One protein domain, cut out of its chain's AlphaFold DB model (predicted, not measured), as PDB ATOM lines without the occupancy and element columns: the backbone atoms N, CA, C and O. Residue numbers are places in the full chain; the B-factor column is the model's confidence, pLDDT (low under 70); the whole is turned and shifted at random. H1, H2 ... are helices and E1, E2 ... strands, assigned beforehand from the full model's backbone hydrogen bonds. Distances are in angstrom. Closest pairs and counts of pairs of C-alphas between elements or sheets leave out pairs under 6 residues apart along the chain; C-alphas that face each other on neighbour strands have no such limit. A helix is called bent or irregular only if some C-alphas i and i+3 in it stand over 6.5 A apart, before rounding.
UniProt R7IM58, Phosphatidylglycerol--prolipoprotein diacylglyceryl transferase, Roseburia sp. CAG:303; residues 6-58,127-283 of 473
ATOM      1  N   SER A   6     -20.382  25.232   6.646       90.75
ATOM      2  CA  SER A   6     -21.555  25.973   7.120       90.75
ATOM      3  C   SER A   6     -21.169  27.364   7.622       90.75
ATOM      4  O   SER A   6     -21.766  28.370   7.243       90.75
ATOM      5  N   ILE A   7     -20.151  27.420   8.487       94.31
ATOM      6  CA  ILE A   7     -19.641  28.655   9.088       94.31
ATOM      7  C   ILE A   7     -18.115  28.599   9.093       94.31
ATOM      8  O   ILE A   7     -17.524  27.558   9.371       94.31
ATOM      9  N   SER A   8     -17.454  29.719   8.821       95.12
ATOM     10  CA  SER A   8     -16.006  29.851   8.998       95.12
ATOM     11  C   SER A   8     -15.628  31.202   9.594       95.12
ATOM     12  O   SER A   8     -16.373  32.169   9.479       95.12
ATOM     13  N   PHE A   9     -14.459  31.264  10.225       96.56
ATOM     14  CA  PHE A   9     -13.797  32.492  10.654       96.56
ATOM     15  C   PHE A   9     -12.496  32.603   9.853       96.56
ATOM     16  O   PHE A   9     -11.481  32.038  10.274       96.56
ATOM     17  N   PRO A  10     -12.522  33.245   8.665       93.75
ATOM     18  CA  PRO A  10     -11.445  33.144   7.679       93.75
ATOM     19  C   PRO A  10     -10.076  33.549   8.229       93.75
ATOM     20  O   PRO A  10      -9.103  32.822   8.047       93.75
ATOM     21  N   HIS A  11     -10.027  34.650   8.981       95.38
ATOM     22  CA  HIS A  11      -8.792  35.200   9.551       95.38
ATOM     23  C   HIS A  11      -8.274  34.442  10.778       95.38
ATOM     24  O   HIS A  11      -7.131  34.635  11.180       95.38
ATOM     25  N   LEU A  12      -9.086  33.554  11.360       95.56
ATOM     26  CA  LEU A  12      -8.676  32.655  12.446       95.56
ATOM     27  C   LEU A  12      -8.341  31.243  11.946       95.56
ATOM     28  O   LEU A  12      -7.936  30.396  12.738       95.56
ATOM     29  N   GLY A  13      -8.543  30.959  10.655       93.25
ATOM     30  CA  GLY A  13      -8.342  29.624  10.087       93.25
ATOM     31  C   GLY A  13      -9.336  28.568  10.591       93.25
ATOM     32  O   GLY A  13      -9.070  27.373  10.471       93.25
ATOM     33  N   ILE A  14     -10.480  28.977  11.152       94.56
ATOM     34  CA  ILE A  14     -11.493  28.063  11.702       94.56
ATOM     35  C   ILE A  14     -12.587  27.834  10.658       94.56
ATOM     36  O   ILE A  14     -13.161  28.787  10.135       94.56
ATOM     37  N   ALA A  15     -12.932  26.575  10.385       93.69
ATOM     38  CA  ALA A  15     -14.039  26.214   9.503       93.69
ATOM     39  C   ALA A  15     -14.865  25.069  10.101       93.69
ATOM     40  O   ALA A  15     -14.338  24.003  10.413       93.69
ATOM     41  N   LEU A  16     -16.169  25.294  10.230       92.88
ATOM     42  CA  LEU A  16     -17.147  24.351  10.757       92.88
ATOM     43  C   LEU A  16     -17.965  23.786   9.599       92.88
ATOM     44  O   LEU A  16     -18.626  24.522   8.860       92.88
ATOM     45  N   LYS A  17     -17.899  22.467   9.436       91.25
ATOM     46  CA  LYS A  17     -18.571  21.736   8.360       91.25
ATOM     47  C   LYS A  17     -19.844  21.077   8.878       91.25
ATOM     48  O   LYS A  17     -19.843  20.599  10.008       91.25
ATOM     49  N   ASN A  18     -20.876  21.011   8.035       85.19
ATOM     50  CA  ASN A  18     -22.135  20.297   8.304       85.19
ATOM     51  C   ASN A  18     -22.770  20.644   9.664       85.19
ATOM     52  O   ASN A  18     -23.218  19.767  10.402       85.19
ATOM     53  N   LEU A  19     -22.758  21.922  10.033       89.62
ATOM     54  CA  LEU A  19     -23.326  22.354  11.302       89.62
ATOM     55  C   LEU A  19     -24.859  22.377  11.156       89.62
ATOM     56  O   LEU A  19     -25.383  23.097  10.320       89.62
ATOM     57  N   GLY A  20     -25.605  21.622  11.958       88.31
ATOM     58  CA  GLY A  20     -27.074  21.719  11.998       88.31
ATOM     59  C   GLY A  20     -27.568  22.857  12.902       88.31
ATOM     60  O   GLY A  20     -26.769  23.488  13.600       88.31
ATOM     61  N   ASN A  21     -28.879  23.113  12.925       90.19
ATOM     62  CA  ASN A  21     -29.554  23.867  14.001       90.19
ATOM     63  C   ASN A  21     -30.376  22.957  14.939       90.19
ATOM     64  O   ASN A  21     -30.836  23.404  15.992       90.19
ATOM     65  N   SER A  22     -30.507  21.676  14.601       91.75
ATOM     66  CA  SER A  22     -31.193  20.647  15.376       91.75
ATOM     67  C   SER A  22     -30.520  19.284  15.195       91.75
ATOM     68  O   SER A  22     -29.639  19.109  14.349       91.75
ATOM     69  N   PHE A  23     -30.941  18.313  16.000       90.88
ATOM     70  CA  PHE A  23     -30.701  16.894  15.751       90.88
ATOM     71  C   PHE A  23     -31.974  16.097  16.041       90.88
ATOM     72  O   PHE A  23     -32.792  16.511  16.865       90.88
ATOM     73  N   SER A  24     -32.132  14.951  15.380       90.62
ATOM     74  CA  SER A  24     -33.294  14.081  15.576       90.62
ATOM     75  C   SER A  24     -32.999  13.005  16.615       90.62
ATOM     76  O   SER A  24     -31.988  12.305  16.530       90.62
ATOM     77  N   LEU A  25     -33.886  12.857  17.596       90.44
ATOM     78  CA  LEU A  25     -33.830  11.817  18.617       90.44
ATOM     79  C   LEU A  25     -35.181  11.094  18.651       90.44
ATOM     80  O   LEU A  25     -36.207  11.710  18.926       90.44
ATOM     81  N   PHE A  26     -35.190   9.794  18.346       91.31
ATOM     82  CA  PHE A  26     -36.414   8.976  18.252       91.31
ATOM     83  C   PHE A  26     -37.504   9.570  17.332       91.31
ATOM     84  O   PHE A  26     -38.693   9.481  17.630       91.31
ATOM     85  N   GLY A  27     -37.106  10.195  16.216       87.25
ATOM     86  CA  GLY A  27     -38.031  10.833  15.269       87.25
ATOM     87  C   GLY A  27     -38.573  12.191  15.727       87.25
ATOM     88  O   GLY A  27     -39.518  12.705  15.134       87.25
ATOM     89  N   ILE A  28     -38.000  12.771  16.786       85.31
ATOM     90  CA  ILE A  28     -38.310  14.117  17.265       85.31
ATOM     91  C   ILE A  28     -37.094  15.012  17.053       85.31
ATOM     92  O   ILE A  28     -36.031  14.763  17.622       85.31
ATOM     93  N   ASP A  29     -37.274  16.094  16.302       88.31
ATOM     94  CA  ASP A  29     -36.225  17.088  16.106       88.31
ATOM     95  C   ASP A  29     -36.117  18.014  17.320       88.31
ATOM     96  O   ASP A  29     -37.086  18.649  17.748       88.31
ATOM     97  N   ILE A  30     -34.912  18.088  17.881       90.00
ATOM     98  CA  ILE A  30     -34.573  18.918  19.032       90.00
ATOM     99  C   ILE A  30     -33.640  20.029  18.558       90.00
ATOM    100  O   ILE A  30     -32.513  19.781  18.132       90.00
ATOM    101  N   ALA A  31     -34.108  21.275  18.639       91.38
ATOM    102  CA  ALA A  31     -33.320  22.440  18.254       91.38
ATOM    103  C   ALA A  31     -32.220  22.745  19.285       91.38
ATOM    104  O   ALA A  31     -32.494  22.841  20.488       91.38
ATOM    105  N   PHE A  32     -30.995  23.009  18.815       93.25
ATOM    106  CA  PHE A  32     -29.885  23.453  19.667       93.25
ATOM    107  C   PHE A  32     -30.235  24.733  20.425       93.25
ATOM    108  O   PHE A  32     -29.875  24.872  21.589       93.25
ATOM    109  N   TYR A  33     -31.003  25.630  19.804       91.12
ATOM    110  CA  TYR A  33     -31.478  26.861  20.433       91.12
ATOM    111  C   TYR A  33     -32.230  26.592  21.749       91.12
ATOM    112  O   TYR A  33     -31.967  27.239  22.762       91.12
ATOM    113  N   GLY A  34     -33.122  25.593  21.762       90.81
ATOM    114  CA  GLY A  34     -33.879  25.207  22.955       90.81
ATOM    115  C   GLY A  34     -32.993  24.602  24.044       90.81
ATOM    116  O   GLY A  34     -33.140  24.945  25.216       90.81
ATOM    117  N   ILE A  35     -32.029  23.758  23.659       94.31
ATOM    118  CA  ILE A  35     -31.056  23.165  24.589       94.31
ATOM    119  C   ILE A  35     -30.191  24.252  25.225       94.31
ATOM    120  O   ILE A  35     -30.048  24.289  26.443       94.31
ATOM    121  N   ILE A  36     -29.655  25.167  24.416       95.94
ATOM    122  CA  ILE A  36     -28.797  26.266  24.869       95.94
ATOM    123  C   ILE A  36     -29.548  27.165  25.849       95.94
ATOM    124  O   ILE A  36     -29.010  27.493  26.907       95.94
ATOM    125  N   ILE A  37     -30.801  27.522  25.548       92.81
ATOM    126  CA  ILE A  37     -31.635  28.293  26.475       92.81
ATOM    127  C   ILE A  37     -31.896  27.511  27.762       92.81
ATOM    128  O   ILE A  37     -31.732  28.075  28.840       92.81
ATOM    129  N   GLY A  38     -32.248  26.226  27.678       94.81
ATOM    130  CA  GLY A  38     -32.475  25.383  28.855       94.81
ATOM    131  C   GLY A  38     -31.242  25.295  29.759       94.81
ATOM    132  O   GLY A  38     -31.328  25.540  30.963       94.81
ATOM    133  N   CYS A  39     -30.068  25.035  29.181       96.44
ATOM    134  CA  CYS A  39     -28.793  25.040  29.900       96.44
ATOM    135  C   CYS A  39     -28.476  26.422  30.490       96.44
ATOM    136  O   CYS A  39     -28.069  26.519  31.649       96.44
ATOM    137  N   GLY A  40     -28.700  27.490  29.721       96.62
ATOM    138  CA  GLY A  40     -28.526  28.870  30.166       96.62
ATOM    139  C   GLY A  40     -29.421  29.215  31.353       96.62
ATOM    140  O   GLY A  40     -28.946  29.814  32.314       96.62
ATOM    141  N   MET A  41     -30.681  28.777  31.337       94.81
ATOM    142  CA  MET A  41     -31.621  28.939  32.446       94.81
ATOM    143  C   MET A  41     -31.170  28.182  33.694       94.81
ATOM    144  O   MET A  41     -31.163  28.761  34.777       94.81
ATOM    145  N   ILE A  42     -30.761  26.915  33.567       96.25
ATOM    146  CA  ILE A  42     -30.269  26.120  34.705       96.25
ATOM    147  C   ILE A  42     -29.044  26.789  35.336       96.25
ATOM    148  O   ILE A  42     -28.977  26.937  36.558       96.25
ATOM    149  N   LEU A  43     -28.092  27.241  34.517       96.88
ATOM    150  CA  LEU A  43     -26.891  27.911  35.006       96.88
ATOM    151  C   LEU A  43     -27.213  29.272  35.640       96.88
ATOM    152  O   LEU A  43     -26.710  29.580  36.721       96.88
ATOM    153  N   ALA A  44     -28.089  30.058  35.009       96.12
ATOM    154  CA  ALA A  44     -28.579  31.329  35.533       96.12
ATOM    155  C   ALA A  44     -29.244  31.159  36.905       96.12
ATOM    156  O   ALA A  44     -28.895  31.874  37.844       96.12
ATOM    157  N   MET A  45     -30.145  30.181  37.042       95.31
ATOM    158  CA  MET A  45     -30.794  29.848  38.311       95.31
ATOM    159  C   MET A  45     -29.772  29.398  39.352       95.31
ATOM    160  O   MET A  45     -29.777  29.903  40.467       95.31
ATOM    161  N   THR A  46     -28.836  28.522  38.986       95.75
ATOM    162  CA  THR A  46     -27.798  28.031  39.906       95.75
ATOM    163  C   THR A  46     -26.959  29.178  40.477       95.75
ATOM    164  O   THR A  46     -26.721  29.237  41.686       95.75
ATOM    165  N   LEU A  47     -26.527  30.114  39.628       95.56
ATOM    166  CA  LEU A  47     -25.752  31.274  40.070       95.56
ATOM    167  C   LEU A  47     -26.595  32.257  40.887       95.56
ATOM    168  O   LEU A  47     -26.117  32.727  41.919       95.56
ATOM    169  N   ALA A  48     -27.839  32.521  40.482       94.75
ATOM    170  CA  ALA A  48     -28.752  33.382  41.229       94.75
ATOM    171  C   ALA A  48     -29.080  32.801  42.615       94.75
ATOM    172  O   ALA A  48     -29.039  33.523  43.604       94.75
ATOM    173  N   PHE A  49     -29.327  31.492  42.725       94.12
ATOM    174  CA  PHE A  49     -29.615  30.813  43.996       94.12
ATOM    175  C   PHE A  49     -28.392  30.795  44.911       94.12
ATOM    176  O   PHE A  49     -28.502  31.034  46.117       94.12
ATOM    177  N   ARG A  50     -27.203  30.560  44.344       92.00
ATOM    178  CA  ARG A  50     -25.944  30.660  45.086       92.00
ATOM    179  C   ARG A  50     -25.742  32.071  45.635       92.00
ATOM    180  O   ARG A  50     -25.332  32.210  46.787       92.00
ATOM    181  N   ASP A  51     -26.020  33.099  44.840       90.00
ATOM    182  CA  ASP A  51     -25.882  34.490  45.271       90.00
ATOM    183  C   ASP A  51     -26.949  34.899  46.296       90.00
ATOM    184  O   ASP A  51     -26.627  35.548  47.290       90.00
ATOM    185  N   ALA A  52     -28.190  34.438  46.125       86.44
ATOM    186  CA  ALA A  52     -29.269  34.616  47.092       86.44
ATOM    187  C   ALA A  52     -28.885  34.036  48.460       86.44
ATOM    188  O   ALA A  52     -28.969  34.743  49.464       86.44
ATOM    189  N   LYS A  53     -28.351  32.805  48.486       82.81
ATOM    190  CA  LYS A  53     -27.844  32.168  49.709       82.81
ATOM    191  C   LYS A  53     -26.716  32.977  50.354       82.81
ATOM    192  O   LYS A  53     -26.722  33.174  51.564       82.81
ATOM    193  N   GLN A  54     -25.757  33.460  49.561       79.19
ATOM    194  CA  GLN A  54     -24.646  34.289  50.056       79.19
ATOM    195  C   GLN A  54     -25.110  35.655  50.578       79.19
ATOM    196  O   GLN A  54     -24.483  36.210  51.475       79.19
ATOM    197  N   SER A  55     -26.209  36.174  50.039       73.06
ATOM    198  CA  SER A  55     -26.810  37.454  50.422       73.06
ATOM    199  C   SER A  55     -27.829  37.333  51.566       73.06
ATOM    200  O   SER A  55     -28.546  38.296  51.839       73.06
ATOM    201  N   GLY A  56     -27.932  36.163  52.210       72.88
ATOM    202  CA  GLY A  56     -28.853  35.913  53.325       72.88
ATOM    203  C   GLY A  56     -30.330  35.825  52.926       72.88
ATOM    204  O   GLY A  56     -31.203  35.990  53.772       72.88
ATOM    205  N   GLN A  57     -30.632  35.600  51.645       82.44
ATOM    206  CA  GLN A  57     -32.000  35.459  51.148       82.44
ATOM    207  C   GLN A  57     -32.424  33.985  51.136       82.44
ATOM    208  O   GLN A  57     -31.618  33.095  50.858       82.44
ATOM    209  N   ASN A  58     -33.705  33.722  51.411       79.38
ATOM    210  CA  ASN A  58     -34.250  32.367  51.386       79.38
ATOM    211  C   ASN A  58     -34.326  31.844  49.939       79.38
ATOM    212  O   ASN A  58     -35.045  32.404  49.112       79.38
ATOM    213  N   SER A 127     -37.674  41.859  49.579       79.38
ATOM    214  CA  SER A 127     -37.058  43.087  49.078       79.38
ATOM    215  C   SER A 127     -36.861  42.982  47.567       79.38
ATOM    216  O   SER A 127     -35.997  42.249  47.080       79.38
ATOM    217  N   PHE A 128     -37.663  43.748  46.828       82.62
ATOM    218  CA  PHE A 128     -37.631  43.793  45.368       82.62
ATOM    219  C   PHE A 128     -36.224  44.077  44.819       82.62
ATOM    220  O   PHE A 128     -35.766  43.399  43.906       82.62
ATOM    221  N   TRP A 129     -35.494  45.020  45.413       87.06
ATOM    222  CA  TRP A 129     -34.175  45.413  44.910       87.06
ATOM    223  C   TRP A 129     -33.080  44.406  45.248       87.06
ATOM    224  O   TRP A 129     -32.200  44.176  44.424       87.06
ATOM    225  N   LYS A 130     -33.171  43.726  46.400       86.25
ATOM    226  CA  LYS A 130     -32.290  42.584  46.696       86.25
ATOM    227  C   LYS A 130     -32.509  41.432  45.721       86.25
ATOM    228  O   LYS A 130     -31.555  40.735  45.387       86.25
ATOM    229  N   MET A 131     -33.750  41.242  45.279       88.38
ATOM    230  CA  MET A 131     -34.109  40.244  44.274       88.38
ATOM    231  C   MET A 131     -33.643  40.641  42.871       88.38
ATOM    232  O   MET A 131     -33.217  39.786  42.100       88.38
ATOM    233  N   LEU A 132     -33.677  41.931  42.532       91.31
ATOM    234  CA  LEU A 132     -33.098  42.421  41.284       91.31
ATOM    235  C   LEU A 132     -31.569  42.285  41.263       91.31
ATOM    236  O   LEU A 132     -31.023  41.904  40.232       91.31
ATOM    237  N   ASP A 133     -30.883  42.551  42.378       92.69
ATOM    238  CA  ASP A 133     -29.424  42.399  42.485       92.69
ATOM    239  C   ASP A 133     -28.970  40.957  42.213       92.69
ATOM    240  O   ASP A 133     -28.091  40.723  41.382       92.69
ATOM    241  N   THR A 134     -29.586  39.980  42.880       92.81
ATOM    242  CA  THR A 134     -29.305  38.548  42.669       92.81
ATOM    243  C   THR A 134     -29.784  38.081  41.295       92.81
ATOM    244  O   THR A 134     -29.089  37.333  40.603       92.81
ATOM    245  N   GLY A 135     -30.962  38.547  40.870       93.19
ATOM    246  CA  GLY A 135     -31.554  38.248  39.572       93.19
ATOM    247  C   GLY A 135     -30.688  38.728  38.409       93.19
ATOM    248  O   GLY A 135     -30.576  38.019  37.413       93.19
ATOM    249  N   ALA A 136     -30.003  39.867  38.548       95.50
ATOM    250  CA  ALA A 136     -29.093  40.408  37.538       95.50
ATOM    251  C   ALA A 136     -27.981  39.419  37.154       95.50
ATOM    252  O   ALA A 136     -27.653  39.290  35.976       95.50
ATOM    253  N   ILE A 137     -27.444  38.676  38.130       95.62
ATOM    254  CA  ILE A 137     -26.418  37.644  37.904       95.62
ATOM    255  C   ILE A 137     -26.987  36.502  37.056       95.62
ATOM    256  O   ILE A 137     -26.328  36.021  36.130       95.62
ATOM    257  N   GLY A 138     -28.222  36.086  37.340       95.38
ATOM    258  CA  GLY A 138     -28.930  35.103  36.526       95.38
ATOM    259  C   GLY A 138     -29.193  35.620  35.109       95.38
ATOM    260  O   GLY A 138     -28.869  34.942  34.137       95.38
ATOM    261  N   LEU A 139     -29.712  36.844  34.981       94.44
ATOM    262  CA  LEU A 139     -30.060  37.457  33.696       94.44
ATOM    263  C   LEU A 139     -28.856  37.563  32.757       94.44
ATOM    264  O   LEU A 139     -28.930  37.075  31.630       94.44
ATOM    265  N   VAL A 140     -27.737  38.127  33.225       97.50
ATOM    266  CA  VAL A 140     -26.531  38.269  32.394       97.50
ATOM    267  C   VAL A 140     -25.966  36.908  31.975       97.50
ATOM    268  O   VAL A 140     -25.501  36.746  30.849       97.50
ATOM    269  N   THR A 141     -26.070  35.897  32.845       97.62
ATOM    270  CA  THR A 141     -25.652  34.522  32.536       97.62
ATOM    271  C   THR A 141     -26.544  33.904  31.463       97.62
ATOM    272  O   THR A 141     -26.042  33.348  30.486       97.62
ATOM    273  N   GLY A 142     -27.865  34.028  31.608       96.00
ATOM    274  CA  GLY A 142     -28.825  33.523  30.630       96.00
ATOM    275  C   GLY A 142     -28.651  34.181  29.262       96.00
ATOM    276  O   GLY A 142     -28.647  33.487  28.249       96.00
ATOM    277  N   GLN A 143     -28.426  35.497  29.227       94.81
ATOM    278  CA  GLN A 143     -28.131  36.237  27.997       94.81
ATOM    279  C   GLN A 143     -26.831  35.760  27.345       94.81
ATOM    280  O   GLN A 143     -26.829  35.452  26.156       94.81
ATOM    281  N   MET A 144     -25.748  35.645  28.119       96.75
ATOM    282  CA  MET A 144     -24.445  35.177  27.638       96.75
ATOM    283  C   MET A 144     -24.545  33.812  26.949       96.75
ATOM    284  O   MET A 144     -24.016  33.631  25.856       96.75
ATOM    285  N   ILE A 145     -25.235  32.854  27.571       97.56
ATOM    286  CA  ILE A 145     -25.387  31.507  27.010       97.56
ATOM    287  C   ILE A 145     -26.383  31.509  25.846       97.56
ATOM    288  O   ILE A 145     -26.101  30.936  24.797       97.56
ATOM    289  N   GLY A 146     -27.513  32.204  25.986       95.12
ATOM    290  CA  GLY A 146     -28.579  32.248  24.984       95.12
ATOM    291  C   GLY A 146     -28.130  32.760  23.614       95.12
ATOM    292  O   GLY A 146     -28.639  32.292  22.597       95.12
ATOM    293  N   ARG A 147     -27.131  33.652  23.558       94.62
ATOM    294  CA  ARG A 147     -26.581  34.178  22.295       94.62
ATOM    295  C   ARG A 147     -25.983  33.110  21.390       94.62
ATOM    296  O   ARG A 147     -26.031  33.259  20.172       94.62
ATOM    297  N   TRP A 148     -25.509  31.998  21.945       96.50
ATOM    298  CA  TRP A 148     -25.058  30.866  21.137       96.50
ATOM    299  C   TRP A 148     -26.193  30.227  20.336       96.50
ATOM    300  O   TRP A 148     -25.939  29.668  19.275       96.50
ATOM    301  N   GLY A 149     -27.451  30.375  20.756       94.50
ATOM    302  CA  GLY A 149     -28.595  29.984  19.939       94.50
ATOM    303  C   GLY A 149     -28.604  30.703  18.585       94.50
ATOM    304  O   GLY A 149     -28.771  30.059  17.552       94.50
ATOM    305  N   ASN A 150     -28.330  32.013  18.566       93.31
ATOM    306  CA  ASN A 150     -28.301  32.795  17.325       93.31
ATOM    307  C   ASN A 150     -27.196  32.310  16.368       93.31
ATOM    308  O   ASN A 150     -27.391  32.302  15.155       93.31
ATOM    309  N   PHE A 151     -26.073  31.827  16.910       95.25
ATOM    310  CA  PHE A 151     -25.005  31.210  16.123       95.25
ATOM    311  C   PHE A 151     -25.474  29.937  15.403       95.25
ATOM    312  O   PHE A 151     -25.297  29.819  14.191       95.25
ATOM    313  N   PHE A 152     -26.141  29.017  16.110       94.31
ATOM    314  CA  PHE A 152     -26.711  27.815  15.488       94.31
ATOM    315  C   PHE A 152     -27.883  28.131  14.547       94.31
ATOM    316  O   PHE A 152     -28.108  27.388  13.600       94.31
ATOM    317  N   ASN A 153     -28.599  29.238  14.729       92.56
ATOM    318  CA  ASN A 153     -29.666  29.643  13.807       92.56
ATOM    319  C   ASN A 153     -29.191  30.512  12.632       92.56
ATOM    320  O   ASN A 153     -29.975  30.754  11.723       92.56
ATOM    321  N   ARG A 154     -27.923  30.955  12.614       92.94
ATOM    322  CA  ARG A 154     -27.358  31.865  11.592       92.94
ATOM    323  C   ARG A 154     -28.143  33.172  11.473       92.94
ATOM    324  O   ARG A 154     -28.337  33.713  10.387       92.94
ATOM    325  N   GLU A 155     -28.573  33.695  12.610       90.94
ATOM    326  CA  GLU A 155     -29.402  34.895  12.683       90.94
ATOM    327  C   GLU A 155     -28.759  35.975  13.556       90.94
ATOM    328  O   GLU A 155     -27.762  35.743  14.242       90.94
ATOM    329  N   ALA A 156     -29.361  37.168  13.533       89.50
ATOM    330  CA  ALA A 156     -28.975  38.320  14.347       89.50
ATOM    331  C   ALA A 156     -27.511  38.773  14.182       89.50
ATOM    332  O   ALA A 156     -26.989  39.456  15.063       89.50
ATOM    333  N   TYR A 157     -26.857  38.411  13.072       94.19
ATOM    334  CA  TYR A 157     -25.501  38.824  12.710       94.19
ATOM    335  C   TYR A 157     -25.434  40.319  12.335       94.19
ATOM    336  O   TYR A 157     -26.461  40.965  12.122       94.19
ATOM    337  N   GLY A 158     -24.227  40.890  12.306       94.31
ATOM    338  CA  GLY A 158     -24.018  42.310  11.999       94.31
ATOM    339  C   GLY A 158     -23.756  42.611  10.519       94.31
ATOM    340  O   GLY A 158     -23.906  41.759   9.655       94.31
ATOM    341  N   LYS A 159     -23.326  43.839  10.239       94.38
ATOM    342  CA  LYS A 159     -22.922  44.324   8.912       94.38
ATOM    343  C   LYS A 159     -21.694  43.587   8.379       94.38
ATOM    344  O   LYS A 159     -20.990  42.901   9.133       94.38
ATOM    345  N   ASP A 160     -21.426  43.800   7.094       95.75
ATOM    346  CA  ASP A 160     -20.209  43.346   6.426       95.75
ATOM    347  C   ASP A 160     -18.957  43.761   7.203       95.75
ATOM    348  O   ASP A 160     -18.849  44.885   7.703       95.75
ATOM    349  N   THR A 161     -18.001  42.842   7.316       95.69
ATOM    350  CA  THR A 161     -16.739  43.112   8.004       95.69
ATOM    351  C   THR A 161     -15.606  42.275   7.456       95.69
ATOM    352  O   THR A 161     -15.806  41.138   7.034       95.69
ATOM    353  N   ASP A 162     -14.396  42.807   7.561       95.56
ATOM    354  CA  ASP A 162     -13.157  42.063   7.333       95.56
ATOM    355  C   ASP A 162     -12.248  42.057   8.573       95.56
ATOM    356  O   ASP A 162     -11.041  41.868   8.497       95.56
ATOM    357  N   SER A 163     -12.831  42.291   9.754       95.69
ATOM    358  CA  SER A 163     -12.100  42.235  11.026       95.69
ATOM    359  C   SER A 163     -11.543  40.835  11.326       95.69
ATOM    360  O   SER A 163     -12.024  39.838  10.797       95.69
ATOM    361  N   LEU A 164     -10.595  40.733  12.268       96.06
ATOM    362  CA  LEU A 164     -10.017  39.453  12.720       96.06
ATOM    363  C   LEU A 164     -11.075  38.392  13.086       96.06
ATOM    364  O   LEU A 164     -10.866  37.202  12.874       96.06
ATOM    365  N   PHE A 165     -12.221  38.822  13.617       96.19
ATOM    366  CA  PHE A 165     -13.323  37.943  14.014       96.19
ATOM    367  C   PHE A 165     -14.409  37.803  12.941       96.19
ATOM    368  O   PHE A 165     -15.501  37.350  13.264       96.19
ATOM    369  N   ALA A 166     -14.164  38.209  11.693       97.00
ATOM    370  CA  ALA A 166     -15.143  38.105  10.617       97.00
ATOM    371  C   ALA A 166     -15.720  36.685  10.542       97.00
ATOM    372  O   ALA A 166     -14.980  35.703  10.454       97.00
ATOM    373  N   MET A 167     -17.046  36.585  10.591       96.88
ATOM    374  CA  MET A 167     -17.762  35.321  10.519       96.88
ATOM    375  C   MET A 167     -18.381  35.193   9.139       96.88
ATOM    376  O   MET A 167     -19.199  36.013   8.727       96.88
ATOM    377  N   ARG A 168     -17.994  34.144   8.426       96.00
ATOM    378  CA  ARG A 168     -18.505  33.829   7.103       96.00
ATOM    379  C   ARG A 168     -19.553  32.727   7.198       96.00
ATOM    380  O   ARG A 168     -19.257  31.651   7.715       96.00
ATOM    381  N   ILE A 169     -20.754  32.997   6.698       95.44
ATOM    382  CA  ILE A 169     -21.918  32.102   6.750       95.44
ATOM    383  C   ILE A 169     -22.253  31.646   5.332       95.44
ATOM    384  O   ILE A 169     -22.304  32.473   4.422       95.44
ATOM    385  N   ASN A 170     -22.489  30.348   5.146       94.06
ATOM    386  CA  ASN A 170     -23.007  29.794   3.898       94.06
ATOM    387  C   ASN A 170     -24.517  30.055   3.792       94.06
ATOM    388  O   ASN A 170     -25.291  29.552   4.601       94.06
ATOM    389  N   ILE A 171     -24.937  30.837   2.796       93.50
ATOM    390  CA  ILE A 171     -26.357  31.175   2.584       93.50
ATOM    391  C   ILE A 171     -27.127  30.082   1.832       93.50
ATOM    392  O   ILE A 171     -28.349  30.141   1.746       93.50
ATOM    393  N   LYS A 172     -26.416  29.084   1.294       90.44
ATOM    394  CA  LYS A 172     -26.968  27.893   0.635       90.44
ATOM    395  C   LYS A 172     -26.826  26.635   1.501       90.44
ATOM    396  O   LYS A 172     -26.871  25.528   0.970       90.44
ATOM    397  N   ASP A 173     -26.616  26.783   2.812       87.69
ATOM    398  CA  ASP A 173     -26.531  25.644   3.732       87.69
ATOM    399  C   ASP A 173     -27.858  24.854   3.697       87.69
ATOM    400  O   ASP A 173     -28.906  25.417   4.020       87.69
ATOM    401  N   PRO A 174     -27.855  23.560   3.321       85.50
ATOM    402  CA  PRO A 174     -29.082  22.769   3.246       85.50
ATOM    403  C   PRO A 174     -29.705  22.504   4.623       85.50
ATOM    404  O   PRO A 174     -30.866  22.114   4.699       85.50
ATOM    405  N   ASN A 175     -28.949  22.694   5.710       85.19
ATOM    406  CA  ASN A 175     -29.417  22.404   7.063       85.19
ATOM    407  C   ASN A 175     -30.148  23.587   7.704       85.19
ATOM    408  O   ASN A 175     -30.934  23.382   8.628       85.19
ATOM    409  N   VAL A 176     -29.858  24.825   7.283       86.75
ATOM    410  CA  VAL A 176     -30.404  26.033   7.916       86.75
ATOM    411  C   VAL A 176     -30.644  27.127   6.886       86.75
ATOM    412  O   VAL A 176     -29.716  27.576   6.217       86.75
ATOM    413  N   SER A 177     -31.879  27.624   6.826       87.94
ATOM    414  CA  SER A 177     -32.231  28.779   6.002       87.94
ATOM    415  C   SER A 177     -31.626  30.062   6.570       87.94
ATOM    416  O   SER A 177     -31.906  30.433   7.710       87.94
ATOM    417  N   VAL A 178     -30.837  30.768   5.759       89.94
ATOM    418  CA  VAL A 178     -30.220  32.045   6.137       89.94
ATOM    419  C   VAL A 178     -30.930  33.185   5.419       89.94
ATOM    420  O   VAL A 178     -30.878  33.296   4.196       89.94
ATOM    421  N   ASN A 179     -31.565  34.069   6.184       89.31
ATOM    422  CA  ASN A 179     -32.136  35.298   5.640       89.31
ATOM    423  C   ASN A 179     -31.027  36.338   5.487       89.31
ATOM    424  O   ASN A 179     -30.475  36.781   6.495       89.31
ATOM    425  N   VAL A 180     -30.696  36.723   4.250       91.00
ATOM    426  CA  VAL A 180     -29.699  37.767   3.953       91.00
ATOM    427  C   VAL A 180     -30.322  39.145   4.166       91.00
ATOM    428  O   VAL A 180     -31.319  39.487   3.531       91.00
ATOM    429  N   GLN A 181     -29.753  39.930   5.080       88.88
ATOM    430  CA  GLN A 181     -30.258  41.266   5.404       88.88
ATOM    431  C   GLN A 181     -29.928  42.283   4.290       88.88
ATOM    432  O   GLN A 181     -28.889  42.159   3.635       88.88
ATOM    433  N   PRO A 182     -30.766  43.317   4.076       84.94
ATOM    434  CA  PRO A 182     -30.468  44.381   3.119       84.94
ATOM    435  C   PRO A 182     -29.124  45.064   3.411       84.94
ATOM    436  O   PRO A 182     -28.844  45.437   4.549       84.94
ATOM    437  N   GLY A 183     -28.307  45.255   2.371       84.56
ATOM    438  CA  GLY A 183     -26.998  45.910   2.475       84.56
ATOM    439  C   GLY A 183     -25.830  44.996   2.864       84.56
ATOM    440  O   GLY A 183     -24.722  45.499   3.009       84.56
ATOM    441  N   VAL A 184     -26.058  43.687   3.012       92.12
ATOM    442  CA  VAL A 184     -25.006  42.678   3.225       92.12
ATOM    443  C   VAL A 184     -24.520  42.139   1.881       92.12
ATOM    444  O   VAL A 184     -25.321  41.725   1.039       92.12
ATOM    445  N   THR A 185     -23.205  42.125   1.676       93.31
ATOM    446  CA  THR A 185     -22.586  41.700   0.417       93.31
ATOM    447  C   THR A 185     -22.509  40.179   0.331       93.31
ATOM    448  O   THR A 185     -21.940  39.509   1.195       93.31
ATOM    449  N   VAL A 186     -23.037  39.621  -0.762       94.25
ATOM    450  CA  VAL A 186     -22.927  38.190  -1.067       94.25
ATOM    451  C   VAL A 186     -21.642  37.921  -1.850       94.25
ATOM    452  O   VAL A 186     -21.429  38.451  -2.937       94.25
ATOM    453  N   ILE A 187     -20.801  37.052  -1.299       91.62
ATOM    454  CA  ILE A 187     -19.522  36.602  -1.846       91.62
ATOM    455  C   ILE A 187     -19.735  35.266  -2.566       91.62
ATOM    456  O   ILE A 187     -20.360  34.347  -2.023       91.62
ATOM    457  N   ASP A 188     -19.219  35.152  -3.792       87.31
ATOM    458  CA  ASP A 188     -19.255  33.931  -4.617       87.31
ATOM    459  C   ASP A 188     -20.658  33.300  -4.736       87.31
ATOM    460  O   ASP A 188     -20.830  32.080  -4.810       87.31
ATOM    461  N   ASN A 189     -21.692  34.148  -4.695       87.69
ATOM    462  CA  ASN A 189     -23.105  33.772  -4.736       87.69
ATOM    463  C   ASN A 189     -23.527  32.725  -3.677       87.69
ATOM    464  O   ASN A 189     -24.534  32.042  -3.859       87.69
ATOM    465  N   SER A 190     -22.737  32.525  -2.617       90.75
ATOM    466  CA  SER A 190     -22.932  31.408  -1.675       90.75
ATOM    467  C   SER A 190     -22.575  31.746  -0.229       90.75
ATOM    468  O   SER A 190     -22.974  31.012   0.671       90.75
ATOM    469  N   TYR A 191     -21.884  32.858   0.027       93.50
ATOM    470  CA  TYR A 191     -21.471  33.238   1.375       93.50
ATOM    471  C   TYR A 191     -21.750  34.707   1.674       93.50
ATOM    472  O   TYR A 191     -21.765  35.539   0.777       93.50
ATOM    473  N   ILE A 192     -21.897  35.030   2.953       95.56
ATOM    474  CA  ILE A 192     -21.822  36.401   3.480       95.56
ATOM    475  C   ILE A 192     -20.716  36.459   4.528       95.56
ATOM    476  O   ILE A 192     -20.453  35.446   5.179       95.56
ATOM    477  N   GLN A 193     -20.063  37.609   4.702       96.50
ATOM    478  CA  GLN A 193     -19.012  37.794   5.707       96.50
ATOM    479  C   GLN A 193     -19.326  38.985   6.606       96.50
ATOM    480  O   GLN A 193     -19.234  40.136   6.196       96.50
ATOM    481  N   VAL A 194     -19.678  38.687   7.852       96.69
ATOM    482  CA  VAL A 194     -20.377  39.609   8.745       96.69
ATOM    483  C   VAL A 194     -19.780  39.614  10.145       96.69
ATOM    484  O   VAL A 194     -19.065  38.696  10.559       96.69
ATOM    485  N   HIS A 195     -20.080  40.663  10.906       96.88
ATOM    486  CA  HIS A 195     -19.744  40.728  12.325       96.88
ATOM    487  C   HIS A 195     -20.471  39.624  13.126       96.88
ATOM    488  O   HIS A 195     -21.707  39.572  13.097       96.88
ATOM    489  N   PRO A 196     -19.763  38.777  13.907       96.50
ATOM    490  CA  PRO A 196     -20.381  37.836  14.841       96.50
ATOM    491  C   PRO A 196     -20.866  38.551  16.106       96.50
ATOM    492  O   PRO A 196     -20.303  38.418  17.192       96.50
ATOM    493  N   THR A 197     -21.951  39.302  15.982       95.44
ATOM    494  CA  THR A 197     -22.626  39.998  17.093       95.44
ATOM    495  C   THR A 197     -22.942  39.071  18.271       95.44
ATOM    496  O   THR A 197     -22.798  39.494  19.415       95.44
ATOM    497  N   PHE A 198     -23.281  37.797  18.022       95.38
ATOM    498  CA  PHE A 198     -23.484  36.801  19.082       95.38
ATOM    499  C   PHE A 198     -22.248  36.665  19.989       95.38
ATOM    500  O   PHE A 198     -22.384  36.576  21.210       95.38
ATOM    501  N   LEU A 199     -21.047  36.682  19.399       96.31
ATOM    502  CA  LEU A 199     -19.778  36.540  20.104       96.31
ATOM    503  C   LEU A 199     -19.465  37.815  20.883       96.31
ATOM    504  O   LEU A 199     -19.048  37.741  22.036       96.31
ATOM    505  N   TYR A 200     -19.725  38.978  20.281       97.00
ATOM    506  CA  TYR A 200     -19.539  40.273  20.938       97.00
ATOM    507  C   TYR A 200     -20.460  40.416  22.154       97.00
ATOM    508  O   TYR A 200     -19.994  40.783  23.230       97.00
ATOM    509  N   GLU A 201     -21.745  40.067  22.022       96.12
ATOM    510  CA  GLU A 201     -22.696  40.101  23.140       96.12
ATOM    511  C   GLU A 201     -22.344  39.074  24.219       96.12
ATOM    512  O   GLU A 201     -22.388  39.406  25.402       96.12
ATOM    513  N   THR A 202     -21.951  37.854  23.833       97.44
ATOM    514  CA  THR A 202     -21.488  36.820  24.773       97.44
ATOM    515  C   THR A 202     -20.297  37.325  25.583       97.44
ATOM    516  O   THR A 202     -20.315  37.270  26.812       97.44
ATOM    517  N   PHE A 203     -19.270  37.854  24.914       97.50
ATOM    518  CA  PHE A 203     -18.066  38.347  25.574       97.50
ATOM    519  C   PHE A 203     -18.357  39.559  26.466       97.50
ATOM    520  O   PHE A 203     -17.856  39.641  27.588       97.50
ATOM    521  N   TRP A 204     -19.214  40.476  26.015       98.00
ATOM    522  CA  TRP A 204     -19.630  41.621  26.820       98.00
ATOM    523  C   TRP A 204     -20.393  41.191  28.079       98.00
ATOM    524  O   TRP A 204     -20.076  41.647  29.177       98.00
ATOM    525  N   CYS A 205     -21.339  40.254  27.953       98.19
ATOM    526  CA  CYS A 205     -22.056  39.693  29.099       98.19
ATOM    527  C   CYS A 205     -21.104  38.970  30.064       98.19
ATOM    528  O   CYS A 205     -21.238  39.115  31.278       98.19
ATOM    529  N   PHE A 206     -20.099  38.258  29.549       98.25
ATOM    530  CA  PHE A 206     -19.053  37.651  30.371       98.25
ATOM    531  C   PHE A 206     -18.251  38.701  31.159       98.25
ATOM    532  O   PHE A 206     -18.059  38.552  32.368       98.25
ATOM    533  N   CYS A 207     -17.849  39.802  30.513       98.38
ATOM    534  CA  CYS A 207     -17.172  40.919  31.179       98.38
ATOM    535  C   CYS A 207     -18.047  41.544  32.274       98.38
ATOM    536  O   CYS A 207     -17.558  41.801  33.373       98.38
ATOM    537  N   ILE A 208     -19.344  41.745  32.007       98.38
ATOM    538  CA  ILE A 208     -20.303  42.245  33.003       98.38
ATOM    539  C   ILE A 208     -20.414  41.278  34.180       98.38
ATOM    540  O   ILE A 208     -20.396  41.714  35.330       98.38
ATOM    541  N   LEU A 209     -20.512  39.972  33.920       97.81
ATOM    542  CA  LEU A 209     -20.601  38.966  34.972       97.81
ATOM    543  C   LEU A 209     -19.353  39.000  35.865       97.81
ATOM    544  O   LEU A 209     -19.491  39.050  37.086       97.81
ATOM    545  N   ILE A 210     -18.147  39.051  35.287       97.81
ATOM    546  CA  ILE A 210     -16.900  39.212  36.056       97.81
ATOM    547  C   ILE A 210     -16.935  40.509  36.865       97.81
ATOM    548  O   ILE A 210     -16.686  40.487  38.071       97.81
ATOM    549  N   PHE A 211     -17.283  41.626  36.224       97.62
ATOM    550  CA  PHE A 211     -17.366  42.931  36.869       97.62
ATOM    551  C   PHE A 211     -18.291  42.899  38.090       97.62
ATOM    552  O   PHE A 211     -17.874  43.278  39.186       97.62
ATOM    553  N   ILE A 212     -19.509  42.373  37.940       96.12
ATOM    554  CA  ILE A 212     -20.476  42.228  39.033       96.12
ATOM    555  C   ILE A 212     -19.905  41.346  40.142       96.12
ATOM    556  O   ILE A 212     -19.942  41.736  41.306       96.12
ATOM    557  N   GLN A 213     -19.333  40.187  39.814       92.94
ATOM    558  CA  GLN A 213     -18.824  39.260  40.828       92.94
ATOM    559  C   GLN A 213     -17.641  39.839  41.620       92.94
ATOM    560  O   GLN A 213     -17.542  39.604  42.827       92.94
ATOM    561  N   CYS A 214     -16.783  40.638  40.982       93.62
ATOM    562  CA  CYS A 214     -15.685  41.344  41.642       93.62
ATOM    563  C   CYS A 214     -16.168  42.541  42.476       93.62
ATOM    564  O   CYS A 214     -15.628  42.812  43.550       93.62
ATOM    565  N   MET A 215     -17.184  43.265  41.998       90.50
ATOM    566  CA  MET A 215     -17.617  44.532  42.594       90.50
ATOM    567  C   MET A 215     -18.748  44.388  43.606       90.50
ATOM    568  O   MET A 215     -18.888  45.259  44.461       90.50
ATOM    569  N   LYS A 216     -19.528  43.301  43.588       85.50
ATOM    570  CA  LYS A 216     -20.711  43.137  44.454       85.50
ATOM    571  C   LYS A 216     -20.409  43.242  45.945       85.50
ATOM    572  O   LYS A 216     -21.229  43.757  46.692       85.50
ATOM    573  N   ARG A 217     -19.207  42.845  46.387       78.88
ATOM    574  CA  ARG A 217     -18.762  43.015  47.787       78.88
ATOM    575  C   ARG A 217     -18.569  44.482  48.187       78.88
ATOM    576  O   ARG A 217     -18.506  44.788  49.368       78.88
ATOM    577  N   LYS A 218     -18.454  45.382  47.208       82.00
ATOM    578  CA  LYS A 218     -18.314  46.831  47.386       82.00
ATOM    579  C   LYS A 218     -19.646  47.576  47.240       82.00
ATOM    580  O   LYS A 218     -19.622  48.809  47.257       82.00
ATOM    581  N   LYS A 219     -20.773  46.866  47.074       83.44
ATOM    582  CA  LYS A 219     -22.094  47.496  46.981       83.44
ATOM    583  C   LYS A 219     -22.406  48.301  48.248       83.44
ATOM    584  O   LYS A 219     -21.957  47.954  49.340       83.44
ATOM    585  N   LYS A 220     -23.148  49.391  48.090       81.25
ATOM    586  CA  LYS A 220     -23.497  50.384  49.112       81.25
ATOM    587  C   LYS A 220     -24.988  50.412  49.419       81.25
ATOM    588  O   LYS A 220     -25.358  50.854  50.498       81.25
ATOM    589  N   PHE A 221     -25.826  49.940  48.500       83.56
ATOM    590  CA  PHE A 221     -27.272  49.861  48.679       83.56
ATOM    591  C   PHE A 221     -27.874  48.701  47.880       83.56
ATOM    592  O   PHE A 221     -27.241  48.158  46.970       83.56
ATOM    593  N   ASP A 222     -29.097  48.313  48.232       86.81
ATOM    594  CA  ASP A 222     -29.846  47.288  47.507       86.81
ATOM    595  C   ASP A 222     -30.362  47.838  46.173       86.81
ATOM    596  O   ASP A 222     -30.967  48.907  46.121       86.81
ATOM    597  N   GLY A 223     -30.135  47.096  45.092       90.56
ATOM    598  CA  GLY A 223     -30.444  47.512  43.724       90.56
ATOM    599  C   GLY A 223     -29.232  48.056  42.970       90.56
ATOM    600  O   GLY A 223     -29.299  48.246  41.756       90.56
ATOM    601  N   GLU A 224     -28.107  48.298  43.645       93.38
ATOM    602  CA  GLU A 224     -26.909  48.826  42.996       93.38
ATOM    603  C   GLU A 224     -26.299  47.840  41.988       93.38
ATOM    604  O   GLU A 224     -25.845  48.253  40.920       93.38
ATOM    605  N   VAL A 225     -26.327  46.536  42.285       95.31
ATOM    606  CA  VAL A 225     -25.802  45.505  41.377       95.31
ATOM    607  C   VAL A 225     -26.675  45.413  40.131       95.31
ATOM    608  O   VAL A 225     -26.155  45.323  39.017       95.31
ATOM    609  N   PHE A 226     -27.995  45.502  40.297       96.12
ATOM    610  CA  PHE A 226     -28.911  45.575  39.167       96.12
ATOM    611  C   PHE A 226     -28.672  46.822  38.307       96.12
ATOM    612  O   PHE A 226     -28.656  46.723  37.079       96.12
ATOM    613  N   LEU A 227     -28.428  47.986  38.922       96.38
ATOM    614  CA  LEU A 227     -28.100  49.206  38.180       96.38
ATOM    615  C   LEU A 227     -26.788  49.073  37.407       96.38
ATOM    616  O   LEU A 227     -26.716  49.497  36.255       96.38
ATOM    617  N   TRP A 228     -25.755  48.474  38.005       97.31
ATOM    618  CA  TRP A 228     -24.509  48.172  37.302       97.31
ATOM    619  C   TRP A 228     -24.752  47.283  36.086       97.31
ATOM    620  O   TRP A 228     -24.287  47.602  34.994       97.31
ATOM    621  N   TYR A 229     -25.514  46.202  36.270       97.75
ATOM    622  CA  TYR A 229     -25.896  45.289  35.200       97.75
ATOM    623  C   TYR A 229     -26.630  46.016  34.071       97.75
ATOM    624  O   TYR A 229     -26.176  45.964  32.932       97.75
ATOM    625  N   ILE A 230     -27.733  46.712  34.367       96.69
ATOM    626  CA  ILE A 230     -28.573  47.318  33.326       96.69
ATOM    627  C   ILE A 230     -27.835  48.445  32.598       96.69
ATOM    628  O   ILE A 230     -27.942  48.543  31.379       96.69
ATOM    629  N   THR A 231     -27.021  49.231  33.313       97.88
ATOM    630  CA  THR A 231     -26.197  50.301  32.727       97.88
ATOM    631  C   THR A 231     -25.132  49.712  31.803       97.88
ATOM    632  O   THR A 231     -25.003  50.135  30.656       97.88
ATOM    633  N   ALA A 232     -24.380  48.711  32.270       97.81
ATOM    634  CA  ALA A 232     -23.314  48.104  31.480       97.81
ATOM    635  C   ALA A 232     -23.867  47.309  30.288       97.81
ATOM    636  O   ALA A 232     -23.333  47.401  29.181       97.81
ATOM    637  N   TYR A 233     -24.960  46.567  30.474       97.06
ATOM    638  CA  TYR A 233     -25.624  45.845  29.392       97.06
ATOM    639  C   TYR A 233     -26.159  46.810  28.333       97.06
ATOM    640  O   TYR A 233     -25.879  46.619  27.151       97.06
ATOM    641  N   ALA A 234     -26.853  47.878  28.742       97.00
ATOM    642  CA  ALA A 234     -27.347  48.903  27.829       97.00
ATOM    643  C   ALA A 234     -26.206  49.580  27.053       97.00
ATOM    644  O   ALA A 234     -26.320  49.762  25.845       97.00
ATOM    645  N   ALA A 235     -25.070  49.868  27.698       97.25
ATOM    646  CA  ALA A 235     -23.904  50.416  27.009       97.25
ATOM    647  C   ALA A 235     -23.416  49.488  25.883       97.25
ATOM    648  O   ALA A 235     -23.297  49.922  24.739       97.25
ATOM    649  N   GLY A 236     -23.210  48.196  26.159       95.75
ATOM    650  CA  GLY A 236     -22.824  47.237  25.116       95.75
ATOM    651  C   GLY A 236     -23.895  47.061  24.041       95.75
ATOM    652  O   GLY A 236     -23.578  47.019  22.852       95.75
ATOM    653  N   ARG A 237     -25.173  47.026  24.441       93.75
ATOM    654  CA  ARG A 237     -26.309  46.914  23.522       93.75
ATOM    655  C   ARG A 237     -26.361  48.089  22.550       93.75
ATOM    656  O   ARG A 237     -26.598  47.855  21.372       93.75
ATOM    657  N   PHE A 238     -26.084  49.310  23.005       94.88
ATOM    658  CA  PHE A 238     -26.033  50.499  22.152       94.88
ATOM    659  C   PHE A 238     -25.021  50.351  21.005       94.88
ATOM    660  O   PHE A 238     -25.360  50.603  19.845       94.88
ATOM    661  N   PHE A 239     -23.800  49.900  21.319       94.25
ATOM    662  CA  PHE A 239     -22.739  49.712  20.326       94.25
ATOM    663  C   PHE A 239     -23.011  48.525  19.405       94.25
ATOM    664  O   PHE A 239     -22.933  48.664  18.185       94.25
ATOM    665  N   ILE A 240     -23.361  47.365  19.968       93.38
ATOM    666  CA  ILE A 240     -23.560  46.138  19.187       93.38
ATOM    667  C   ILE A 240     -24.788  46.256  18.287       93.38
ATOM    668  O   ILE A 240     -24.761  45.792  17.150       93.38
ATOM    669  N   GLU A 241     -25.841  46.933  18.743       90.00
ATOM    670  CA  GLU A 241     -26.983  47.216  17.883       90.00
ATOM    671  C   GLU A 241     -26.596  48.106  16.703       90.00
ATOM    672  O   GLU A 241     -27.072  47.863  15.602       90.00
ATOM    673  N   GLY A 242     -25.686  49.069  16.872       89.19
ATOM    674  CA  GLY A 242     -25.196  49.901  15.763       89.19
ATOM    675  C   GLY A 242     -24.489  49.110  14.654       89.19
ATOM    676  O   GLY A 242     -24.443  49.554  13.499       89.19
ATOM    677  N   LEU A 243     -23.983  47.917  14.983       90.62
ATOM    678  CA  LEU A 243     -23.387  46.982  14.029       90.62
ATOM    679  C   LEU A 243     -24.430  46.146  13.281       90.62
ATOM    680  O   LEU A 243     -24.060  45.497  12.311       90.62
ATOM    681  N   ARG A 244     -25.697  46.135  13.702       88.31
ATOM    682  CA  ARG A 244     -26.771  45.353  13.071       88.31
ATOM    683  C   ARG A 244     -27.501  46.137  11.983       88.31
ATOM    684  O   ARG A 244     -27.481  47.368  11.965       88.31
ATOM    685  N   THR A 245     -28.136  45.401  11.078       79.31
ATOM    686  CA  THR A 245     -28.937  45.927   9.955       79.31
ATOM    687  C   THR A 245     -30.419  45.564  10.053       79.31
ATOM    688  O   THR A 245     -31.248  46.247   9.466       79.31
ATOM    689  N   ASP A 246     -30.782  44.566  10.859       77.31
ATOM    690  CA  ASP A 246     -32.147  44.085  11.109       77.31
ATOM    691  C   ASP A 246     -32.833  44.801  12.286       77.31
ATOM    692  O   ASP A 246     -33.554  44.209  13.091       77.31
ATOM    693  N   GLN A 247     -32.575  46.097  12.416       80.56
ATOM    694  CA  GLN A 247     -33.034  46.896  13.543       80.56
ATOM    695  C   GLN A 247     -34.522  47.243  13.434       80.56
ATOM    696  O   GLN A 247     -35.001  47.681  12.388       80.56
ATOM    697  N   LEU A 248     -35.234  47.182  14.563       82.31
ATOM    698  CA  LEU A 248     -36.540  47.826  14.676       82.31
ATOM    699  C   LEU A 248     -36.339  49.341  14.801       82.31
ATOM    700  O   LEU A 248     -35.845  49.821  15.827       82.31
ATOM    701  N   GLN A 249     -36.706  50.084  13.760       85.88
ATOM    702  CA  GLN A 249     -36.551  51.539  13.706       85.88
ATOM    703  C   GLN A 249     -37.815  52.280  14.161       85.88
ATOM    704  O   GLN A 249     -38.937  51.795  14.010       85.88
ATOM    705  N   ILE A 250     -37.635  53.478  14.724       83.81
ATOM    706  CA  ILE A 250     -38.742  54.368  15.095       83.81
ATOM    707  C   ILE A 250     -39.264  55.048  13.828       83.81
ATOM    708  O   ILE A 250     -38.687  56.035  13.362       83.81
ATOM    709  N   GLY A 251     -40.358  54.531  13.268       80.50
ATOM    710  CA  GLY A 251     -40.942  55.068  12.036       80.50
ATOM    711  C   GLY A 251     -39.896  55.174  10.920       80.50
ATOM    712  O   GLY A 251     -39.158  54.229  10.668       80.50
ATOM    713  N   SER A 252     -39.795  56.346  10.290       80.50
ATOM    714  CA  SER A 252     -38.825  56.650   9.226       80.50
ATOM    715  C   SER A 252     -37.564  57.386   9.707       80.50
ATOM    716  O   SER A 252     -36.803  57.899   8.892       80.50
ATOM    717  N   THR A 253     -37.325  57.468  11.021       83.44
ATOM    718  CA  THR A 253     -36.228  58.282  11.588       83.44
ATOM    719  C   THR A 253     -34.833  57.680  11.397       83.44
ATOM    720  O   THR A 253     -33.841  58.372  11.606       83.44
ATOM    721  N   GLY A 254     -34.738  56.391  11.053       80.94
ATOM    722  CA  GLY A 254     -33.466  55.665  10.963       80.94
ATOM    723  C   GLY A 254     -32.846  55.288  12.316       80.94
ATOM    724  O   GLY A 254     -31.783  54.673  12.345       80.94
ATOM    725  N   ILE A 255     -33.491  55.629  13.440       83.88
ATOM    726  CA  ILE A 255     -32.987  55.341  14.790       83.88
ATOM    727  C   ILE A 255     -33.548  54.006  15.279       83.88
ATOM    728  O   ILE A 255     -34.766  53.817  15.336       83.88
ATOM    729  N   ALA A 256     -32.663  53.099  15.699       87.88
ATOM    730  CA  ALA A 256     -33.047  51.845  16.337       87.88
ATOM    731  C   ALA A 256     -33.710  52.105  17.704       87.88
ATOM    732  O   ALA A 256     -33.119  52.747  18.579       87.88
ATOM    733  N   VAL A 257     -34.902  51.542  17.935       88.19
ATOM    734  CA  VAL A 257     -35.638  51.631  19.216       88.19
ATOM    735  C   VAL A 257     -34.760  51.174  20.386       88.19
ATOM    736  O   VAL A 257     -34.694  51.806  21.439       88.19
ATOM    737  N   SER A 258     -34.048  50.075  20.176       87.06
ATOM    738  CA  SER A 258     -33.100  49.452  21.100       87.06
ATOM    739  C   SER A 258     -31.899  50.344  21.423       87.06
ATOM    740  O   SER A 258     -31.450  50.333  22.570       87.06
ATOM    741  N   GLN A 259     -31.391  51.138  20.474       91.81
ATOM    742  CA  GLN A 259     -30.314  52.101  20.732       91.81
ATOM    743  C   GLN A 259     -30.811  53.271  21.580       91.81
ATOM    744  O   GLN A 259     -30.173  53.605  22.576       91.81
ATOM    745  N   LEU A 260     -31.972  53.846  21.252       93.06
ATOM    746  CA  LEU A 260     -32.551  54.929  22.053       93.06
ATOM    747  C   LEU A 260     -32.830  54.471  23.493       93.06
ATOM    748  O   LEU A 260     -32.410  55.130  24.443       93.06
ATOM    749  N   LEU A 261     -33.478  53.313  23.653       92.50
ATOM    750  CA  LEU A 261     -33.733  52.724  24.968       92.50
ATOM    751  C   LEU A 261     -32.426  52.495  25.735       92.50
ATOM    752  O   LEU A 261     -32.338  52.823  26.916       92.50
ATOM    753  N   SER A 262     -31.396  51.977  25.062       94.69
ATOM    754  CA  SER A 262     -30.087  51.756  25.675       94.69
ATOM    755  C   SER A 262     -29.448  53.060  26.159       94.69
ATOM    756  O   SER A 262     -28.955  53.111  27.282       94.69
ATOM    757  N   ALA A 263     -29.507  54.135  25.368       95.94
ATOM    758  CA  ALA A 263     -28.977  55.438  25.765       95.94
ATOM    759  C   ALA A 263     -29.683  55.983  27.019       95.94
ATOM    760  O   ALA A 263     -29.023  56.415  27.965       95.94
ATOM    761  N   VAL A 264     -31.017  55.890  27.072       96.56
ATOM    762  CA  VAL A 264     -31.803  56.292  28.252       96.56
ATOM    763  C   VAL A 264     -31.416  55.465  29.479       96.56
ATOM    764  O   VAL A 264     -31.168  56.031  30.542       96.56
ATOM    765  N   LEU A 265     -31.317  54.140  29.341       96.50
ATOM    766  CA  LEU A 265     -30.954  53.250  30.447       96.50
ATOM    767  C   LEU A 265     -29.545  53.525  30.985       96.50
ATOM    768  O   LEU A 265     -29.353  53.491  32.199       96.50
ATOM    769  N   VAL A 266     -28.580  53.845  30.116       97.88
ATOM    770  CA  VAL A 266     -27.227  54.234  30.540       97.88
ATOM    771  C   VAL A 266     -27.262  55.525  31.356       97.88
ATOM    772  O   VAL A 266     -26.695  55.569  32.448       97.88
ATOM    773  N   LEU A 267     -27.941  56.563  30.858       97.69
ATOM    774  CA  LEU A 267     -28.007  57.866  31.528       97.69
ATOM    775  C   LEU A 267     -28.726  57.778  32.877       97.69
ATOM    776  O   LEU A 267     -28.200  58.237  33.891       97.69
ATOM    777  N   VAL A 268     -29.905  57.151  32.904       96.19
ATOM    778  CA  VAL A 268     -30.705  56.985  34.125       96.19
ATOM    779  C   VAL A 268     -29.983  56.082  35.123       96.19
ATOM    780  O   VAL A 268     -29.906  56.417  36.303       96.19
ATOM    781  N   GLY A 269     -29.411  54.966  34.667       96.12
ATOM    782  CA  GLY A 269     -28.674  54.041  35.521       96.12
ATOM    783  C   GLY A 269     -27.453  54.692  36.169       96.12
ATOM    784  O   GLY A 269     -27.315  54.654  37.393       96.12
ATOM    785  N   ALA A 270     -26.616  55.374  35.380       96.44
ATOM    786  CA  ALA A 270     -25.452  56.102  35.883       96.44
ATOM    787  C   ALA A 270     -25.848  57.218  36.863       96.44
ATOM    788  O   ALA A 270     -25.262  57.321  37.944       96.44
ATOM    789  N   PHE A 271     -26.878  58.005  36.525       96.19
ATOM    790  CA  PHE A 271     -27.419  59.036  37.407       96.19
ATOM    791  C   PHE A 271     -27.864  58.448  38.750       96.19
ATOM    792  O   PHE A 271     -27.437  58.929  39.796       96.19
ATOM    793  N   LEU A 272     -28.662  57.375  38.741       94.88
ATOM    794  CA  LEU A 272     -29.175  56.750  39.960       94.88
ATOM    795  C   LEU A 272     -28.062  56.144  40.824       94.88
ATOM    796  O   LEU A 272     -28.135  56.239  42.049       94.88
ATOM    797  N   ILE A 273     -27.022  55.557  40.225       94.44
ATOM    798  CA  ILE A 273     -25.860  55.045  40.970       94.44
ATOM    799  C   ILE A 273     -25.144  56.192  41.689       94.44
ATOM    800  O   ILE A 273     -24.925  56.125  42.901       94.44
ATOM    801  N   VAL A 274     -24.783  57.249  40.954       95.19
ATOM    802  CA  VAL A 274     -24.032  58.390  41.501       95.19
ATOM    803  C   VAL A 274     -24.860  59.120  42.553       95.19
ATOM    804  O   VAL A 274     -24.382  59.357  43.662       95.19
ATOM    805  N   TYR A 275     -26.120  59.412  42.245       93.69
ATOM    806  CA  TYR A 275     -27.017  60.142  43.131       93.69
ATOM    807  C   TYR A 275     -27.254  59.407  44.456       93.69
ATOM    808  O   TYR A 275     -27.137  60.014  45.521       93.69
ATOM    809  N   ASN A 276     -27.502  58.092  44.428       87.81
ATOM    810  CA  ASN A 276     -27.682  57.313  45.657       87.81
ATOM    811  C   ASN A 276     -26.392  57.213  46.479       87.81
ATOM    812  O   ASN A 276     -26.449  57.328  47.701       87.81
ATOM    813  N   ARG A 277     -25.222  57.074  45.843       88.00
ATOM    814  CA  ARG A 277     -23.938  57.086  46.565       88.00
ATOM    815  C   ARG A 277     -23.669  58.420  47.259       88.00
ATOM    816  O   ARG A 277     -23.243  58.411  48.410       88.00
ATOM    817  N   ILE A 278     -23.947  59.543  46.592       88.50
ATOM    818  CA  ILE A 278     -23.815  60.882  47.188       88.50
ATOM    819  C   ILE A 278     -24.783  61.036  48.367       88.50
ATOM    820  O   ILE A 278     -24.386  61.521  49.422       88.50
ATOM    821  N   ARG A 279     -26.037  60.586  48.230       83.56
ATOM    822  CA  ARG A 279     -27.014  60.638  49.329       83.56
ATOM    823  C   ARG A 279     -26.560  59.840  50.549       83.56
ATOM    824  O   ARG A 279     -26.598  60.384  51.646       83.56
ATOM    825  N   ILE A 280     -26.038  58.630  50.349       76.62
ATOM    826  CA  ILE A 280     -25.473  57.809  51.431       76.62
ATOM    827  C   ILE A 280     -24.304  58.528  52.117       76.62
ATOM    828  O   ILE A 280     -24.243  58.557  53.341       76.62
ATOM    829  N   GLN A 281     -23.397  59.154  51.354       72.06
ATOM    830  CA  GLN A 281     -22.297  59.948  51.925       72.06
ATOM    831  C   GLN A 281     -22.790  61.154  52.739       72.06
ATOM    832  O   GLN A 281     -22.135  61.553  53.694       72.06
ATOM    833  N   GLN A 282     -23.947  61.716  52.385       73.69
ATOM    834  CA  GLN A 282     -24.609  62.799  53.116       73.69
ATOM    835  C   GLN A 282     -25.492  62.308  54.281       73.69
ATOM    836  O   GLN A 282     -26.230  63.113  54.845       73.69
ATOM    837  N   GLY A 283     -25.489  61.009  54.606       61.19
ATOM    838  CA  GLY A 283     -26.355  60.431  55.643       61.19
ATOM    839  C   GLY A 283     -27.846  60.403  55.285       61.19
ATOM    840  O   GLY A 283     -28.686  60.238  56.163       61.19
TER     841      GLY A 283
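This is residues 6 to 58 and 127 to 283 of the 473 residues of the protein "Phosphatidylglycerol--prolipoprotein diacylglyceryl transferase" of Roseburia sp. CAG:303 (UniProt R7IM58). Five long helices run roughly side by side, H1, H2, H4 and H5 in a row with H3 packed on H2 and H4, and a small four-stranded sheet lies beyond one end of them. The two-stranded hairpin E3 and E4 is separate from that sheet and leads straight into H1. The 210 printed residues, with five named helices and six named strands, run E1 E2 E3 E4 H1 H2 E5 E6 H3 H4 H5; the larger sheet has the order E2 E1 E5 E6, antiparallel throughout, and the class is mixed, helices and strands. The whole is only just compact, close to loose, with a radius of gyration of the C-alphas of 19.9 A and spans of 66 by 48 by 33 A.

Find C-alpha 6 at (-21.555, 25.973, 7.120), where E1, residues 6 to 9, begins; E2, residues 14 to 17, follows. Next come E3, residues 22 to 25, and E4, residues 28 to 31. From C-alpha 32 at (-29.885, 23.453, 19.667), H1, residues 32 to 54, runs 32.7 A. Past the cut, H2, residues 128 to 153, runs 35.5 A, with a kink of 34 degrees near residue 135. Then look for E5, residues 167 to 170, and E6, residues 191 to 194. H3, residues 197 to 218, runs 31.4 A and is irregular: C-alphas 214 and 217 are 7.1 A apart. H4, residues 224 to 242, runs 27.3 A; H5, residues 257 to 281, runs 36.3 A to C-alpha 281 at (-22.297, 59.948, 51.925).

H2, H3 and H4 form an up and down bundle, each running against the one before it. Start at H2: it touches H3 at a shallow tilt of 22 degrees, opposite ways, closest at the C-alphas of Met 144 and Thr 202, 4.4 A. With residues 129 to 140 alone it touches H4, the C-alphas of Asp 133 and Phe 226 being closest at 4.6 A. H1 touches H2, closest at the C-alphas of Ala 44 and Gly 138, 3.9 A. H3 and H4 are a helical hairpin, closest at the C-alphas of Lys 216 and Val 225, 6.4 A. H4 and H5 are another, closest at the C-alphas of Ala 234 and Ser 262, 4.5 A. Every O i to N i+4 pair is within hydrogen-bond range in H1, H4 and H5, against 16 of 22 in H2 and 16 of 18 in H3. None of the five helices is on the larger sheet. Within hydrogen-bond range look for N 9 and O 14, 2.8 A, in the hairpin E1 and E2; N 168 and O 8, 2.8 A, between E5 and E1; N 169 and O 192, 2.9 A, in the hairpin E5 and E6; and N 30 and O 23, 2.8 A, in the hairpin E3 and E4.

The two C-alphas farthest apart, those of Asp 188 and Gly 283, are 66.2 A apart. Residues 59 to 126 are not printed, and C-alphas 58 and 127 stand 11.3 A apart across the cut. The links H2 to E5, E5 to E6 and H4 to H5 are long. The mean pLDDT of the printed part is 91.5, and residue 283 alone is under 70.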